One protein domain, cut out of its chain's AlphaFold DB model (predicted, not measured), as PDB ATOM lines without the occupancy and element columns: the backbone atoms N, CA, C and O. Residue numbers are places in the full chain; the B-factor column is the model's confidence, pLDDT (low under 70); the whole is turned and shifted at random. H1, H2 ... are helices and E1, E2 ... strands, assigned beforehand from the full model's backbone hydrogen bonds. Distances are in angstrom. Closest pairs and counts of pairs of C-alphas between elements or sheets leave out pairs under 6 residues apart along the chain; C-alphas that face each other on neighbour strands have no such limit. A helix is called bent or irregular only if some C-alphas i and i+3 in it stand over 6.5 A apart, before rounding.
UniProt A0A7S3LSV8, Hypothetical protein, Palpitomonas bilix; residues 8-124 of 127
ATOM      1  N   LEU A   8     -28.216 -61.075  34.873       96.56
ATOM      2  CA  LEU A   8     -29.036 -59.994  35.403       96.56
ATOM      3  C   LEU A   8     -28.137 -58.992  36.125       96.56
ATOM      4  O   LEU A   8     -27.457 -59.346  37.087       96.56
ATOM      5  N   VAL A   9     -28.155 -57.744  35.669       97.25
ATOM      6  CA  VAL A   9     -27.383 -56.650  36.263       97.25
ATOM      7  C   VAL A   9     -28.345 -55.671  36.924       97.25
ATOM      8  O   VAL A   9     -29.251 -55.157  36.273       97.25
ATOM      9  N   ILE A  10     -28.151 -55.415  38.216       98.06
ATOM     10  CA  ILE A  10     -28.985 -54.503  39.003       98.06
ATOM     11  C   ILE A  10     -28.114 -53.358  39.521       98.06
ATOM     12  O   ILE A  10     -27.102 -53.588  40.179       98.06
ATOM     13  N   VAL A  11     -28.510 -52.116  39.229       97.38
ATOM     14  CA  VAL A  11     -27.758 -50.913  39.618       97.38
ATOM     15  C   VAL A  11     -28.269 -50.369  40.955       97.38
ATOM     16  O   VAL A  11     -29.312 -49.705  41.035       97.38
ATOM     17  N   ASP A  12     -27.513 -50.628  42.018       96.69
ATOM     18  CA  ASP A  12     -27.731 -50.062  43.344       96.69
ATOM     19  C   ASP A  12     -26.909 -48.763  43.552       96.69
ATOM     20  O   ASP A  12     -26.924 -47.888  42.686       96.69
ATOM     21  N   SER A  13     -26.290 -48.567  44.719       95.12
ATOM     22  CA  SER A  13     -25.369 -47.468  45.023       95.12
ATOM     23  C   SER A  13     -24.479 -47.822  46.218       95.12
ATOM     24  O   SER A  13     -24.903 -48.535  47.132       95.12
ATOM     25  N   MET A  14     -23.272 -47.249  46.277       93.56
ATOM     26  CA  MET A  14     -22.434 -47.272  47.483       93.56
ATOM     27  C   MET A  14     -23.037 -46.494  48.660       93.56
ATOM     28  O   MET A  14     -22.627 -46.724  49.796       93.56
ATOM     29  N   ALA A  15     -24.046 -45.643  48.430       90.75
ATOM     30  CA  ALA A  15     -24.755 -44.904  49.480       90.75
ATOM     31  C   ALA A  15     -25.401 -45.809  50.551       90.75
ATOM     32  O   ALA A  15     -25.755 -45.337  51.623       90.75
ATOM     33  N   ARG A  16     -25.528 -47.117  50.289       91.19
ATOM     34  CA  ARG A  16     -25.995 -48.111  51.271       91.19
ATOM     35  C   ARG A  16     -24.954 -48.490  52.334       91.19
ATOM     36  O   ARG A  16     -25.310 -49.140  53.311       91.19
ATOM     37  N   LEU A  17     -23.670 -48.203  52.104       89.00
ATOM     38  CA  LEU A  17     -22.570 -48.698  52.945       89.00
ATOM     39  C   LEU A  17     -22.389 -47.879  54.227       89.00
ATOM     40  O   LEU A  17     -21.917 -48.414  55.227       89.00
ATOM     41  N   LEU A  18     -22.784 -46.607  54.215       84.44
ATOM     42  CA  LEU A  18     -22.757 -45.737  55.384       84.44
ATOM     43  C   LEU A  18     -24.022 -44.881  55.441       84.44
ATOM     44  O   LEU A  18     -24.550 -44.508  54.395       84.44
ATOM     45  N   PRO A  19     -24.500 -44.527  56.645       77.88
ATOM     46  CA  PRO A  19     -25.634 -43.634  56.780       77.88
ATOM     47  C   PRO A  19     -25.184 -42.198  56.494       77.88
ATOM     48  O   PRO A  19     -24.664 -41.504  57.369       77.88
ATOM     49  N   PHE A  20     -25.388 -41.765  55.251       75.31
ATOM     50  CA  PHE A  20     -25.259 -40.370  54.847       75.31
ATOM     51  C   PHE A  20     -26.539 -39.609  55.212       75.31
ATOM     52  O   PHE A  20     -27.656 -40.055  54.932       75.31
ATOM     53  N   THR A  21     -26.403 -38.448  55.846       74.88
ATOM     54  CA  THR A  21     -27.549 -37.573  56.121       74.88
ATOM     55  C   THR A  21     -28.101 -36.985  54.817       74.88
ATOM     56  O   THR A  21     -27.366 -36.855  53.846       74.88
ATOM     57  N   ARG A  22     -29.400 -36.648  54.781       80.69
ATOM     58  CA  ARG A  22     -30.137 -36.107  53.609       80.69
ATOM     59  C   ARG A  22     -30.429 -37.092  52.466       80.69
ATOM     60  O   ARG A  22     -31.116 -36.723  51.520       80.69
ATOM     61  N   THR A  23     -29.985 -38.347  52.556       84.44
ATOM     62  CA  THR A  23     -30.228 -39.372  51.521       84.44
ATOM     63  C   THR A  23     -31.010 -40.582  52.035       84.44
ATOM     64  O   THR A  23     -30.957 -41.644  51.429       84.44
ATOM     65  N   GLN A  24     -31.783 -40.453  53.122       89.94
ATOM     66  CA  GLN A  24     -32.424 -41.584  53.811       89.94
ATOM     67  C   GLN A  24     -33.277 -42.451  52.874       89.94
ATOM     68  O   GLN A  24     -33.086 -43.664  52.816       89.94
ATOM     69  N   ALA A  25     -34.184 -41.836  52.106       92.00
ATOM     70  CA  ALA A  25     -35.047 -42.562  51.172       92.00
ATOM     71  C   ALA A  25     -34.245 -43.189  50.019       92.00
ATOM     72  O   ALA A  25     -34.442 -44.358  49.683       92.00
ATOM     73  N   TYR A  26     -33.298 -42.434  49.451       91.31
ATOM     74  CA  TYR A  26     -32.428 -42.918  48.381       91.31
ATOM     75  C   TYR A  26     -31.570 -44.104  48.849       91.31
ATOM     76  O   TYR A  26     -31.657 -45.188  48.274       91.31
ATOM     77  N   GLY A  27     -30.810 -43.938  49.933       92.62
ATOM     78  CA  GLY A  27     -29.972 -44.971  50.536       92.62
ATOM     79  C   GLY A  27     -30.765 -46.218  50.923       92.62
ATOM     80  O   GLY A  27     -30.342 -47.321  50.587       92.62
ATOM     81  N   ALA A  28     -31.950 -46.061  51.528       94.62
ATOM     82  CA  ALA A  28     -32.835 -47.182  51.851       94.62
ATOM     83  C   ALA A  28     -33.287 -47.943  50.593       94.62
ATOM     84  O   ALA A  28     -33.172 -49.167  50.542       94.62
ATOM     85  N   SER A  29     -33.729 -47.234  49.546       96.38
ATOM     86  CA  SER A  29     -34.130 -47.870  48.283       96.38
ATOM     87  C   SER A  29     -32.978 -48.637  47.621       96.38
ATOM     88  O   SER A  29     -33.160 -49.756  47.143       96.38
ATOM     89  N   LYS A  30     -31.762 -48.078  47.644       96.19
ATOM     90  CA  LYS A  30     -30.574 -48.716  47.070       96.19
ATOM     91  C   LYS A  30     -30.080 -49.888  47.921       96.19
ATOM     92  O   LYS A  30     -29.637 -50.891  47.365       96.19
ATOM     93  N   ALA A  31     -30.222 -49.824  49.244       96.12
ATOM     94  CA  ALA A  31     -29.978 -50.961  50.128       96.12
ATOM     95  C   ALA A  31     -30.965 -52.111  49.858       96.12
ATOM     96  O   ALA A  31     -30.545 -53.265  49.768       96.12
ATOM     97  N   ALA A  32     -32.249 -51.797  49.650       97.88
ATOM     98  CA  ALA A  32     -33.267 -52.780  49.288       97.88
ATOM     99  C   ALA A  32     -32.954 -53.463  47.947       97.88
ATOM    100  O   ALA A  32     -33.017 -54.688  47.862       97.88
ATOM    101  N   LEU A  33     -32.530 -52.704  46.926       98.06
ATOM    102  CA  LEU A  33     -32.070 -53.280  45.655       98.06
ATOM    103  C   LEU A  33     -30.864 -54.205  45.839       98.06
ATOM    104  O   LEU A  33     -30.822 -55.271  45.226       98.06
ATOM    105  N   HIS A  34     -29.902 -53.843  46.692       97.12
ATOM    106  CA  HIS A  34     -28.747 -54.700  46.956       97.12
ATOM    107  C   HIS A  34     -29.162 -56.035  47.586       97.12
ATOM    108  O   HIS A  34     -28.762 -57.099  47.113       97.12
ATOM    109  N   TYR A  35     -30.008 -55.984  48.619       97.94
ATOM    110  CA  TYR A  35     -30.554 -57.181  49.259       97.94
ATOM    111  C   TYR A  35     -31.344 -58.045  48.265       97.94
ATOM    112  O   TYR A  35     -31.145 -59.258  48.191       97.94
ATOM    113  N   PHE A  36     -32.196 -57.415  47.453       98.25
ATOM    114  CA  PHE A  36     -32.964 -58.085  46.407       98.25
ATOM    115  C   PHE A  36     -32.053 -58.779  45.388       98.25
ATOM    116  O   PHE A  36     -32.273 -59.937  45.050       98.25
ATOM    117  N   THR A  37     -30.975 -58.114  44.966       98.25
ATOM    118  CA  THR A  37     -29.979 -58.679  44.044       98.25
ATOM    119  C   THR A  37     -29.323 -59.927  44.627       98.25
ATOM    120  O   THR A  37     -29.200 -60.937  43.940       98.25
ATOM    121  N   LYS A  38     -28.941 -59.885  45.909       97.44
ATOM    122  CA  LYS A  38     -28.345 -61.032  46.607       97.44
ATOM    123  C   LYS A  38     -29.320 -62.182  46.813       97.44
ATOM    124  O   LYS A  38     -28.923 -63.334  46.684       97.44
ATOM    125  N   SER A  39     -30.587 -61.877  47.064       98.19
ATOM    126  CA  SER A  39     -31.635 -62.896  47.161       98.19
ATOM    127  C   SER A  39     -31.856 -63.581  45.806       98.19
ATOM    128  O   SER A  39     -31.819 -64.804  45.721       98.19
ATOM    129  N   LEU A  40     -31.951 -62.803  44.720       97.50
ATOM    130  CA  LEU A  40     -32.088 -63.342  43.362       97.50
ATOM    131  C   LEU A  40     -30.890 -64.186  42.922       97.50
ATOM    132  O   LEU A  40     -31.066 -65.151  42.181       97.50
ATOM    133  N   GLU A  41     -29.678 -63.825  43.345       96.81
ATOM    134  CA  GLU A  41     -28.477 -64.623  43.091       96.81
ATOM    135  C   GLU A  41     -28.632 -66.048  43.641       96.81
ATOM    136  O   GLU A  41     -28.347 -67.014  42.932       96.81
ATOM    137  N   VAL A  42     -29.155 -66.182  44.863       97.31
ATOM    138  CA  VAL A  42     -29.444 -67.480  45.489       97.31
ATOM    139  C   VAL A  42     -30.579 -68.196  44.756       97.31
ATOM    140  O   VAL A  42     -30.420 -69.353  44.359       97.31
ATOM    141  N   ASP A  43     -31.691 -67.504  44.499       97.38
ATOM    142  CA  ASP A  43     -32.877 -68.087  43.860       97.38
ATOM    143  C   ASP A  43     -32.585 -68.627  42.456       97.38
ATOM    144  O   ASP A  43     -33.137 -69.646  42.036       97.38
ATOM    145  N   LEU A  44     -31.719 -67.946  41.704       96.69
ATOM    146  CA  LEU A  44     -31.431 -68.266  40.308       96.69
ATOM    147  C   LEU A  44     -30.157 -69.099  40.118       96.69
ATOM    148  O   LEU A  44     -29.900 -69.541  38.994       96.69
ATOM    149  N   HIS A  45     -29.414 -69.394  41.192       95.62
ATOM    150  CA  HIS A  45     -28.175 -70.174  41.140       95.62
ATOM    151  C   HIS A  45     -28.362 -71.509  40.404       95.62
ATOM    152  O   HIS A  45     -27.608 -71.841  39.489       95.62
ATOM    153  N   HIS A  46     -29.412 -72.264  40.745       96.25
ATOM    154  CA  HIS A  46     -29.703 -73.573  40.143       96.25
ATOM    155  C   HIS A  46     -30.008 -73.515  38.635       96.25
ATOM    156  O   HIS A  46     -29.936 -74.534  37.955       96.25
ATOM    157  N   LYS A  47     -30.341 -72.334  38.095       96.75
ATOM    158  CA  LYS A  47     -30.596 -72.122  36.661       96.75
ATOM    159  C   LYS A  47     -29.337 -71.734  35.887       96.75
ATOM    160  O   LYS A  47     -29.416 -71.556  34.675       96.75
ATOM    161  N   GLY A  48     -28.201 -71.554  36.566       95.81
ATOM    162  CA  GLY A  48     -26.968 -71.060  35.954       95.81
ATOM    163  C   GLY A  48     -27.088 -69.629  35.414       95.81
ATOM    164  O   GLY A  48     -26.408 -69.286  34.446       95.81
ATOM    165  N   VAL A  49     -27.970 -68.816  36.005       96.56
ATOM    166  CA  VAL A  49     -28.106 -67.382  35.709       96.56
ATOM    167  C   VAL A  49     -27.191 -66.615  36.655       96.56
ATOM    168  O   VAL A  49     -27.244 -66.812  37.869       96.56
ATOM    169  N   LYS A  50     -26.366 -65.716  36.118       96.62
ATOM    170  CA  LYS A  50     -25.533 -64.829  36.938       96.62
ATOM    171  C   LYS A  50     -26.351 -63.618  37.360       96.62
ATOM    172  O   LYS A  50     -26.977 -62.980  36.520       96.62
ATOM    173  N   VAL A  51     -26.304 -63.264  38.637       97.44
ATOM    174  CA  VAL A  51     -26.933 -62.043  39.151       97.44
ATOM    175  C   VAL A  51     -25.842 -61.166  39.750       97.44
ATOM    176  O   VAL A  51     -25.041 -61.629  40.557       97.44
ATOM    177  N   GLN A  52     -25.770 -59.914  39.309       97.06
ATOM    178  CA  GLN A  52     -24.686 -59.000  39.644       97.06
ATOM    179  C   GLN A  52     -25.241 -57.651  40.092       97.06
ATOM    180  O   GLN A  52     -26.107 -57.071  39.439       97.06
ATOM    181  N   ALA A  53     -24.697 -57.130  41.189       97.62
ATOM    182  CA  ALA A  53     -24.938 -55.759  41.617       97.62
ATOM    183  C   ALA A  53     -23.890 -54.822  41.006       97.62
ATOM    184  O   ALA A  53     -22.699 -55.135  40.989       97.62
ATOM    185  N   VAL A  54     -24.310 -53.642  40.571       97.38
ATOM    186  CA  VAL A  54     -23.422 -52.521  40.266       97.38
ATOM    187  C   VAL A  54     -23.692 -51.435  41.295       97.38
ATOM    188  O   VAL A  54     -24.813 -50.945  41.387       97.38
ATOM    189  N   SER A  55     -22.665 -51.070  42.056       96.31
ATOM    190  CA  SER A  55     -22.704 -50.100  43.148       96.31
ATOM    191  C   SER A  55     -21.829 -48.885  42.811       96.31
ATOM    192  O   SER A  55     -20.660 -48.859  43.206       96.31
ATOM    193  N   PRO A  56     -22.354 -47.873  42.096       95.19
ATOM    194  CA  PRO A  56     -21.630 -46.632  41.838       95.19
ATOM    195  C   PRO A  56     -21.442 -45.797  43.109       95.19
ATOM    196  O   PRO A  56     -22.310 -45.781  43.991       95.19
ATOM    197  N   GLY A  57     -20.319 -45.087  43.176       93.00
ATOM    198  CA  GLY A  57     -20.113 -43.924  44.033       93.00
ATOM    199  C   GLY A  57     -20.667 -42.656  43.375       93.00
ATOM    200  O   GLY A  57     -21.681 -42.707  42.678       93.00
ATOM    201  N   PHE A  58     -20.006 -41.520  43.590       91.75
ATOM    202  CA  PHE A  58     -20.393 -40.261  42.952       91.75
ATOM    203  C   PHE A  58     -19.952 -40.225  41.485       91.75
ATOM    204  O   PHE A  58     -18.788 -40.473  41.176       91.75
ATOM    205  N   VAL A  59     -20.890 -39.898  40.599       93.06
ATOM    206  CA  VAL A  59     -20.684 -39.781  39.150       93.06
ATOM    207  C   VAL A  59     -21.231 -38.435  38.711       93.06
ATOM    208  O   VAL A  59     -22.346 -38.094  39.093       93.06
ATOM    209  N   GLU A  60     -20.468 -37.687  37.926       91.56
ATOM    210  CA  GLU A  60     -20.878 -36.401  37.377       91.56
ATOM    211  C   GLU A  60     -22.012 -36.567  36.362       91.56
ATOM    212  O   GLU A  60     -21.845 -37.124  35.282       91.56
ATOM    213  N   THR A  61     -23.201 -36.120  36.755       90.00
ATOM    214  CA  THR A  61     -24.429 -36.167  35.963       90.00
ATOM    215  C   THR A  61     -25.302 -34.954  36.296       90.00
ATOM    216  O   THR A  61     -25.253 -34.471  37.432       90.00
ATOM    217  N   PRO A  62     -26.241 -34.559  35.413       89.94
ATOM    218  CA  PRO A  62     -27.194 -33.486  35.718       89.94
ATOM    219  C   PRO A  62     -28.026 -33.715  36.994       89.94
ATOM    220  O   PRO A  62     -28.602 -32.777  37.546       89.94
ATOM    221  N   LEU A  63     -28.141 -34.969  37.454       84.00
ATOM    222  CA  LEU A  63     -28.792 -35.312  38.718       84.00
ATOM    223  C   LEU A  63     -27.920 -34.927  39.919       84.00
ATOM    224  O   LEU A  63     -28.424 -34.328  40.864       84.00
ATOM    225  N   THR A  64     -26.634 -35.278  39.890       84.06
ATOM    226  CA  THR A  64     -25.694 -34.999  40.985       84.06
ATOM    227  C   THR A  64     -25.240 -33.551  41.023       84.06
ATOM    228  O   THR A  64     -24.848 -33.083  42.082       84.06
ATOM    229  N   ASP A  65     -25.330 -32.824  39.911       83.94
ATOM    230  CA  ASP A  65     -24.989 -31.395  39.858       83.94
ATOM    231  C   ASP A  65     -25.947 -30.530  40.690       83.94
ATOM    232  O   ASP A  65     -25.642 -29.390  41.021       83.94
ATOM    233  N   LYS A  66     -27.106 -31.087  41.060       83.62
ATOM    234  CA  LYS A  66     -28.075 -30.464  41.971       83.62
ATOM    235  C   LYS A  66     -27.774 -30.732  43.445       83.62
ATOM    236  O   LYS A  66     -28.485 -30.205  44.298       83.62
ATOM    237  N   ASN A  67     -26.789 -31.580  43.749       83.19
ATOM    238  CA  ASN A  67     -26.374 -31.829  45.123       83.19
ATOM    239  C   ASN A  67     -25.593 -30.620  45.641       83.19
ATOM    240  O   ASN A  67     -24.696 -30.111  44.977       83.19
ATOM    241  N   ASP A  68     -25.916 -30.201  46.852       78.94
ATOM    242  CA  ASP A  68     -25.327 -29.062  47.556       78.94
ATOM    243  C   ASP A  68     -24.336 -29.496  48.651       78.94
ATOM    244  O   ASP A  68     -23.988 -28.699  49.515       78.94
ATOM    245  N   PHE A  69     -23.892 -30.755  48.613       78.31
ATOM    246  CA  PHE A  69     -22.962 -31.355  49.567       78.31
ATOM    247  C   PHE A  69     -21.700 -31.874  48.865       78.31
ATOM    248  O   PHE A  69     -21.692 -32.123  47.654       78.31
ATOM    249  N   GLU A  70     -20.629 -32.089  49.631       77.69
ATOM    250  CA  GLU A  70     -19.367 -32.600  49.090       77.69
ATOM    251  C   GLU A  70     -19.500 -34.026  48.526       77.69
ATOM    252  O   GLU A  70     -19.944 -34.962  49.194       77.69
ATOM    253  N   MET A  71     -19.038 -34.209  47.287       83.88
ATOM    254  CA  MET A  71     -19.003 -35.497  46.590       83.88
ATOM    255  C   MET A  71     -17.547 -35.932  46.364       83.88
ATOM    256  O   MET A  71     -17.015 -35.767  45.262       83.88
ATOM    257  N   PRO A  72     -16.855 -36.446  47.400       82.00
ATOM    258  CA  PRO A  72     -15.449 -36.816  47.292       82.00
ATOM    259  C   PRO A  72     -15.247 -37.913  46.247       82.00
ATOM    260  O   PRO A  72     -16.023 -38.865  46.170       82.00
ATOM    261  N   MET A  73     -14.160 -37.798  45.476       86.25
ATOM    262  CA  MET A  73     -13.802 -38.759  44.426       86.25
ATOM    263  C   MET A  73     -14.918 -38.955  43.381       86.25
ATOM    264  O   MET A  73     -15.109 -40.065  42.891       86.25
ATOM    265  N   LYS A  74     -15.664 -37.889  43.049       91.06
ATOM    266  CA  LYS A  74     -16.587 -37.867  41.904       91.06
ATOM    267  C   LYS A  74     -15.804 -38.122  40.610       91.06
ATOM    268  O   LYS A  74     -14.769 -37.498  40.398       91.06
ATOM    269  N   ILE A  75     -16.298 -39.036  39.781       94.50
ATOM    270  CA  ILE A  75     -15.729 -39.379  38.463       94.50
ATOM    271  C   ILE A  75     -16.663 -38.935  37.336       94.50
ATOM    272  O   ILE A  75     -17.842 -38.675  37.597       94.50
ATOM    273  N   SER A  76     -16.169 -38.874  36.099       95.44
ATOM    274  CA  SER A  76     -16.996 -38.512  34.941       95.44
ATOM    275  C   SER A  76     -18.020 -39.605  34.594       95.44
ATOM    276  O   SER A  76     -17.906 -40.763  35.018       95.44
ATOM    277  N   ALA A  77     -19.047 -39.251  33.813       94.88
ATOM    278  CA  ALA A  77     -20.029 -40.213  33.314       94.88
ATOM    279  C   ALA A  77     -19.389 -41.270  32.398       94.88
ATOM    280  O   ALA A  77     -19.753 -42.445  32.467       94.88
ATOM    281  N   GLU A  78     -18.419 -40.867  31.579       96.06
ATOM    282  CA  GLU A  78     -17.650 -41.736  30.688       96.06
ATOM    283  C   GLU A  78     -16.803 -42.727  31.495       96.06
ATOM    284  O   GLU A  78     -16.901 -43.934  31.285       96.06
ATOM    285  N   GLU A  79     -16.062 -42.245  32.499       95.81
ATOM    286  CA  GLU A  79     -15.271 -43.104  33.392       95.81
ATOM    287  C   GLU A  79     -16.155 -44.118  34.136       95.81
ATOM    288  O   GLU A  79     -15.792 -45.288  34.301       95.81
ATOM    289  N   ALA A  80     -17.338 -43.686  34.580       95.44
ATOM    290  CA  ALA A  80     -18.316 -44.554  35.222       95.44
ATOM    291  C   ALA A  80     -18.886 -45.605  34.258       95.44
ATOM    292  O   ALA A  80     -19.046 -46.763  34.652       95.44
ATOM    293  N   ALA A  81     -19.179 -45.225  33.012       95.56
ATOM    294  CA  ALA A  81     -19.662 -46.137  31.982       95.56
ATOM    295  C   ALA A  81     -18.611 -47.207  31.652       95.56
ATOM    296  O   ALA A  81     -18.924 -48.398  31.693       95.56
ATOM    297  N   ASP A  82     -17.356 -46.810  31.445       96.69
ATOM    298  CA  ASP A  82     -16.249 -47.730  31.174       96.69
ATOM    299  C   ASP A  82     -16.017 -48.697  32.343       96.69
ATOM    300  O   ASP A  82     -15.902 -49.916  32.160       96.69
ATOM    301  N   ALA A  83     -16.004 -48.179  33.576       95.44
ATOM    302  CA  ALA A  83     -15.858 -49.000  34.772       95.44
ATOM    303  C   ALA A  83     -17.039 -49.967  34.961       95.44
ATOM    304  O   ALA A  83     -16.839 -51.115  35.383       95.44
ATOM    305  N   MET A  84     -18.258 -49.526  34.638       95.56
ATOM    306  CA  MET A  84     -19.459 -50.355  34.671       95.56
ATOM    307  C   MET A  84     -19.370 -51.486  33.647       95.56
ATOM    308  O   MET A  84     -19.525 -52.641  34.038       95.56
ATOM    309  N   LEU A  85     -19.076 -51.186  32.379       95.88
ATOM    310  CA  LEU A  85     -18.981 -52.178  31.304       95.88
ATOM    311  C   LEU A  85     -17.910 -53.227  31.612       95.88
ATOM    312  O   LEU A  85     -18.208 -54.422  31.660       95.88
ATOM    313  N   LYS A  86     -16.700 -52.785  31.974       95.75
ATOM    314  CA  LYS A  86     -15.602 -53.678  32.373       95.75
ATOM    315  C   LYS A  86     -15.965 -54.548  33.580       95.75
ATOM    316  O   LYS A  86     -15.576 -55.714  33.675       95.75
ATOM    317  N   GLY A  87     -16.698 -53.987  34.541       94.81
ATOM    318  CA  GLY A  87     -17.179 -54.723  35.705       94.81
ATOM    319  C   GLY A  87     -18.245 -55.761  35.356       94.81
ATOM    320  O   GLY A  87     -18.197 -56.880  35.880       94.81
ATOM    321  N   ILE A  88     -19.176 -55.403  34.467       94.56
ATOM    322  CA  ILE A  88     -20.246 -56.276  33.980       94.56
ATOM    323  C   ILE A  88     -19.665 -57.454  33.212       94.56
ATOM    324  O   ILE A  88     -20.116 -58.575  33.416       94.56
ATOM    325  N   GLU A  89     -18.648 -57.254  32.376       94.44
ATOM    326  CA  GLU A  89     -17.980 -58.340  31.643       94.44
ATOM    327  C   GLU A  89     -17.293 -59.349  32.578       94.44
ATOM    328  O   GLU A  89     -17.233 -60.544  32.284       94.44
ATOM    329  N   GLY A  90     -16.846 -58.891  33.749       91.25
ATOM    330  CA  GLY A  90     -16.221 -59.730  34.762       91.25
ATOM    331  C   GLY A  90     -17.155 -60.741  35.449       91.25
ATOM    332  O   GLY A  90     -18.356 -60.850  35.196       91.25
ATOM    333  N   ASN A  91     -16.566 -61.489  36.389       86.44
ATOM    334  CA  ASN A  91     -17.257 -62.489  37.219       86.44
ATOM    335  C   ASN A  91     -17.500 -62.023  38.667       86.44
ATOM    336  O   ASN A  91     -17.877 -62.824  39.519       86.44
ATOM    337  N   LYS A  92     -17.261 -60.744  38.984       90.56
ATOM    338  CA  LYS A  92     -17.489 -60.221  40.340       90.56
ATOM    339  C   LYS A  92     -18.988 -60.165  40.617       90.56
ATOM    340  O   LYS A  92     -19.709 -59.571  39.831       90.56
ATOM    341  N   GLN A  93     -19.453 -60.661  41.760       91.25
ATOM    342  CA  GLN A  93     -20.870 -60.531  42.143       91.25
ATOM    343  C   GLN A  93     -21.303 -59.074  42.370       91.25
ATOM    344  O   GLN A  93     -22.485 -58.740  42.294       91.25
ATOM    345  N   THR A  94     -20.357 -58.197  42.715       94.12
ATOM    346  CA  THR A  94     -20.622 -56.769  42.891       94.12
ATOM    347  C   THR A  94     -19.508 -55.939  42.271       94.12
ATOM    348  O   THR A  94     -18.326 -56.138  42.568       94.12
ATOM    349  N   VAL A  95     -19.897 -55.018  41.397       95.25
ATOM    350  CA  VAL A  95     -19.028 -54.044  40.739       95.25
ATOM    351  C   VAL A  95     -19.080 -52.749  41.531       95.25
ATOM    352  O   VAL A  95     -20.158 -52.241  41.815       95.25
ATOM    353  N   PHE A  96     -17.915 -52.208  41.869       93.69
ATOM    354  CA  PHE A  96     -17.775 -50.958  42.606       93.69
ATOM    355  C   PHE A  96     -16.908 -50.002  41.790       93.69
ATOM    356  O   PHE A  96     -15.812 -50.389  41.380       93.69
ATOM    357  N   PHE A  97     -17.359 -48.764  41.601       93.38
ATOM    358  CA  PHE A  97     -16.533 -47.688  41.055       93.38
ATOM    359  C   PHE A  97     -16.949 -46.318  41.613       93.38
ATOM    360  O   PHE A  97     -18.145 -46.086  41.785       93.38
ATOM    361  N   PRO A  98     -15.995 -45.417  41.902       89.19
ATOM    362  CA  PRO A  98     -14.549 -45.613  41.781       89.19
ATOM    363  C   PRO A  98     -14.005 -46.600  42.828       89.19
ATOM    364  O   PRO A  98     -14.467 -46.659  43.968       89.19
ATOM    365  N   GLY A  99     -13.042 -47.434  42.420       84.50
ATOM    366  CA  GLY A  99     -12.617 -48.606  43.197       84.50
ATOM    367  C   GLY A  99     -12.015 -48.265  44.565       84.50
ATOM    368  O   GLY A  99     -12.332 -48.924  45.554       84.50
ATOM    369  N   PHE A 100     -11.191 -47.214  44.634       83.25
ATOM    370  CA  PHE A 100     -10.559 -46.769  45.881       83.25
ATOM    371  C   PHE A 100     -11.581 -46.212  46.883       83.25
ATOM    372  O   PHE A 100     -11.567 -46.588  48.055       83.25
ATOM    373  N   PHE A 101     -12.538 -45.406  46.415       84.56
ATOM    374  CA  PHE A 101     -13.622 -44.917  47.267       84.56
ATOM    375  C   PHE A 101     -14.473 -46.068  47.813       84.56
ATOM    376  O   PHE A 101     -14.741 -46.139  49.014       84.56
ATOM    377  N   GLY A 102     -14.818 -47.032  46.952       82.75
ATOM    378  CA  GLY A 102     -15.527 -48.239  47.371       82.75
ATOM    379  C   GLY A 102     -14.759 -49.062  48.407       82.75
ATOM    380  O   GLY A 102     -15.373 -49.649  49.297       82.75
ATOM    381  N   PHE A 103     -13.427 -49.090  48.344       86.19
ATOM    382  CA  PHE A 103     -12.600 -49.737  49.363       86.19
ATOM    383  C   PHE A 103     -12.715 -49.039  50.726       86.19
ATOM    384  O   PHE A 103     -12.983 -49.717  51.720       86.19
ATOM    385  N   ILE A 104     -12.601 -47.707  50.769       87.94
ATOM    386  CA  ILE A 104     -12.741 -46.915  52.004       87.94
ATOM    387  C   ILE A 104     -14.118 -47.141  52.636       87.94
ATOM    388  O   ILE A 104     -14.211 -47.502  53.809       87.94
ATOM    389  N   LEU A 105     -15.192 -46.998  51.853       88.19
ATOM    390  CA  LEU A 105     -16.555 -47.153  52.368       88.19
ATOM    391  C   LEU A 105     -16.823 -48.566  52.886       88.19
ATOM    392  O   LEU A 105     -17.472 -48.734  53.917       88.19
ATOM    393  N   ARG A 106     -16.302 -49.596  52.212       89.81
ATOM    394  CA  ARG A 106     -16.421 -50.982  52.683       89.81
ATOM    395  C   ARG A 106     -15.656 -51.215  53.979       89.81
ATOM    396  O   ARG A 106     -16.165 -51.918  54.844       89.81
ATOM    397  N   PHE A 107     -14.468 -50.632  54.125       90.56
ATOM    398  CA  PHE A 107     -13.726 -50.702  55.380       90.56
ATOM    399  C   PHE A 107     -14.525 -50.057  56.519       90.56
ATOM    400  O   PHE A 107     -14.727 -50.682  57.558       90.56
ATOM    401  N   MET A 108     -15.067 -48.859  56.289       89.12
ATOM    402  CA  MET A 108     -15.906 -48.167  57.270       89.12
ATOM    403  C   MET A 108     -17.176 -48.959  57.619       89.12
ATOM    404  O   MET A 108     -17.567 -48.997  58.781       89.12
ATOM    405  N   HIS A 109     -17.783 -49.641  56.644       88.81
ATOM    406  CA  HIS A 109     -18.971 -50.479  56.840       88.81
ATOM    407  C   HIS A 109     -18.725 -51.714  57.726       88.81
ATOM    408  O   HIS A 109     -19.657 -52.230  58.335       88.81
ATOM    409  N   ILE A 110     -17.483 -52.199  57.814       92.88
ATOM    410  CA  ILE A 110     -17.118 -53.359  58.647       92.88
ATOM    411  C   ILE A 110     -16.839 -52.942  60.102       92.88
ATOM    412  O   ILE A 110     -16.833 -53.781  61.002       92.88
ATOM    413  N   LEU A 111     -16.632 -51.648  60.368       92.44
ATOM    414  CA  LEU A 111     -16.355 -51.163  61.720       92.44
ATOM    415  C   LEU A 111     -17.532 -51.440  62.675       92.44
ATOM    416  O   LEU A 111     -18.685 -51.397  62.250       92.44
ATOM    417  N   PRO A 112     -17.288 -51.635  63.982       93.62
ATOM    418  CA  PRO A 112     -18.347 -51.689  64.984       93.62
ATOM    419  C   PRO A 112     -19.306 -50.495  64.903       93.62
ATOM    420  O   PRO A 112     -18.881 -49.352  64.705       93.62
ATOM    421  N   THR A 113     -20.598 -50.733  65.146       90.50
ATOM    422  CA  THR A 113     -21.661 -49.715  65.072       90.50
ATOM    423  C   THR A 113     -21.346 -48.411  65.822       90.50
ATOM    424  O   THR A 113     -21.631 -47.344  65.275       90.50
ATOM    425  N   PRO A 114     -20.718 -48.417  67.021       92.19
ATOM    426  CA  PRO A 114     -20.338 -47.173  67.689       92.19
ATOM    427  C   PRO A 114     -19.352 -46.324  66.876       92.19
ATOM    428  O   PRO A 114     -19.476 -45.102  66.854       92.19
ATOM    429  N   LEU A 115     -18.396 -46.951  66.183       90.56
ATOM    430  CA  LEU A 115     -17.429 -46.248  65.337       90.56
ATOM    431  C   LEU A 115     -18.083 -45.727  64.061       90.56
ATOM    432  O   LEU A 115     -17.864 -44.570  63.714       90.56
ATOM    433  N   GLN A 116     -18.944 -46.526  63.421       90.00
ATOM    434  CA  GLN A 116     -19.730 -46.060  62.275       90.00
ATOM    435  C   GLN A 116     -20.554 -44.826  62.645       90.00
ATOM    436  O   GLN A 116     -20.484 -43.808  61.963       90.00
ATOM    437  N   LYS A 117     -21.258 -44.871  63.784       88.50
ATOM    438  CA  LYS A 117     -22.029 -43.735  64.295       88.50
ATOM    439  C   LYS A 117     -21.144 -42.507  64.512       88.50
ATOM    440  O   LYS A 117     -21.542 -41.414  64.129       88.50
ATOM    441  N   ARG A 118     -19.955 -42.662  65.107       89.25
ATOM    442  CA  ARG A 118     -19.011 -41.544  65.308       89.25
ATOM    443  C   ARG A 118     -18.540 -40.944  63.983       89.25
ATOM    444  O   ARG A 118     -18.527 -39.725  63.869       89.25
ATOM    445  N   LEU A 119     -18.210 -41.778  62.997       86.50
ATOM    446  CA  LEU A 119     -17.814 -41.330  61.660       86.50
ATOM    447  C   LEU A 119     -18.953 -40.576  60.969       86.50
ATOM    448  O   LEU A 119     -18.756 -39.452  60.523       86.50
ATOM    449  N   SER A 120     -20.164 -41.131  60.968       84.25
ATOM    450  CA  SER A 120     -21.339 -40.473  60.386       84.25
ATOM    451  C   SER A 120     -21.711 -39.172  61.094       84.25
ATOM    452  O   SER A 120     -22.151 -38.232  60.444       84.25
ATOM    453  N   LEU A 121     -21.515 -39.082  62.413       85.88
ATOM    454  CA  LEU A 121     -21.694 -37.832  63.155       85.88
ATOM    455  C   LEU A 121     -20.623 -36.790  62.808       85.88
ATOM    456  O   LEU A 121     -20.944 -35.609  62.762       85.88
ATOM    457  N   ALA A 122     -19.378 -37.211  62.564       83.31
ATOM    458  CA  ALA A 122     -18.294 -36.318  62.154       83.31
ATOM    459  C   ALA A 122     -18.470 -35.803  60.715       83.31
ATOM    460  O   ALA A 122     -18.123 -34.662  60.432       83.31
ATOM    461  N   MET A 123     -19.041 -36.626  59.833       77.12
ATOM    462  CA  MET A 123     -19.372 -36.277  58.445       77.12
ATOM    463  C   MET A 123     -20.722 -35.561  58.306       77.12
ATOM    464  O   MET A 123     -21.127 -35.217  57.198       77.12
ATOM    465  N   ARG A 124     -21.457 -35.376  59.406       77.19
ATOM    466  CA  ARG A 124     -22.729 -34.664  59.379       77.19
ATOM    467  C   ARG A 124     -22.449 -33.194  59.089       77.19
ATOM    468  O   ARG A 124     -21.862 -32.512  59.929       77.19
TER     469      ARG A 124
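AT A GLANCE: This is residues 8 to 124 of the 127 residues of the protein "Hypothetical protein" of Palpitomonas bilix (UniProt A0A7S3LSV8). A small sheet of three parallel strands, E1, E2 and E3 in that order across it, is covered by the long helix H1 on one face and by the shorter H2 on the other. H3 leaves the sheet just after E3, and H4 follows it at a steep angle, away from the sheet. The 117 printed residues are of mixed class, with four named helices and three named strands, E1 H1 E2 H2 E3 H3 H4 along the chain. The whole is compact, radius of gyration of the C-alphas 14.9 A, spanning 45 by 34 by 24 A.

IN THESE COORDINATES: Find C-alpha 8 at (-29.036, -59.994, 35.403), where E1, residues 8 to 11, begins. H1, residues 24 to 47, runs 35.1 A from (-32.424, -41.584, 53.811); it is irregular, with C-alphas 43 and 46 7.3 A apart. E2, residues 50 to 56, runs 19.2 A; then come H2, residues 77 to 89, 18.3 A, E3, residues 94 to 97, and H3, residues 99 to 110, 16.8 A. H4, residues 113 to 122, ends at (-18.294, -36.318, 62.154).

HOW THE PARTS SIT: Look first at E1 and E2, parallel at 15 degrees, with N 10 and O 52 2.9 A apart; E2 and E3, parallel at 24 degrees, have N 55 and O 95 at 2.8 A. E1, H1, E2 form a strand-helix-strand unit, two parallel neighbour strands with a helix between, with a right-handed crossover; that of E2, H2, E3 is left-handed. Helices on both faces of the sheet give three layers. H1 is on the sheet at a height of 8.7 A, with C-alphas 41 and 51 closest to E2 at 5.0 A; H2, on the opposite face, has a height of 9.1 A, and C-alphas 87 and 95 are its closest to E3, 5.4 A. H4 is not on the sheet; it is close to H3 but not clearly touching, with the C-alphas of Met 108 and Gln 116 closest at 6.6 A. Every O i to N i+4 pair is within hydrogen-bond range in H2, H3 and H4, and 18 of 20 in H1.

THE WHOLE: The C-alphas of Lys 47 and Ala 122 are the two farthest apart, 45.6 A. The printed part has no cut; the links E1 to H1 and E2 to H2 are long. No printed residue is under 70 in pLDDT.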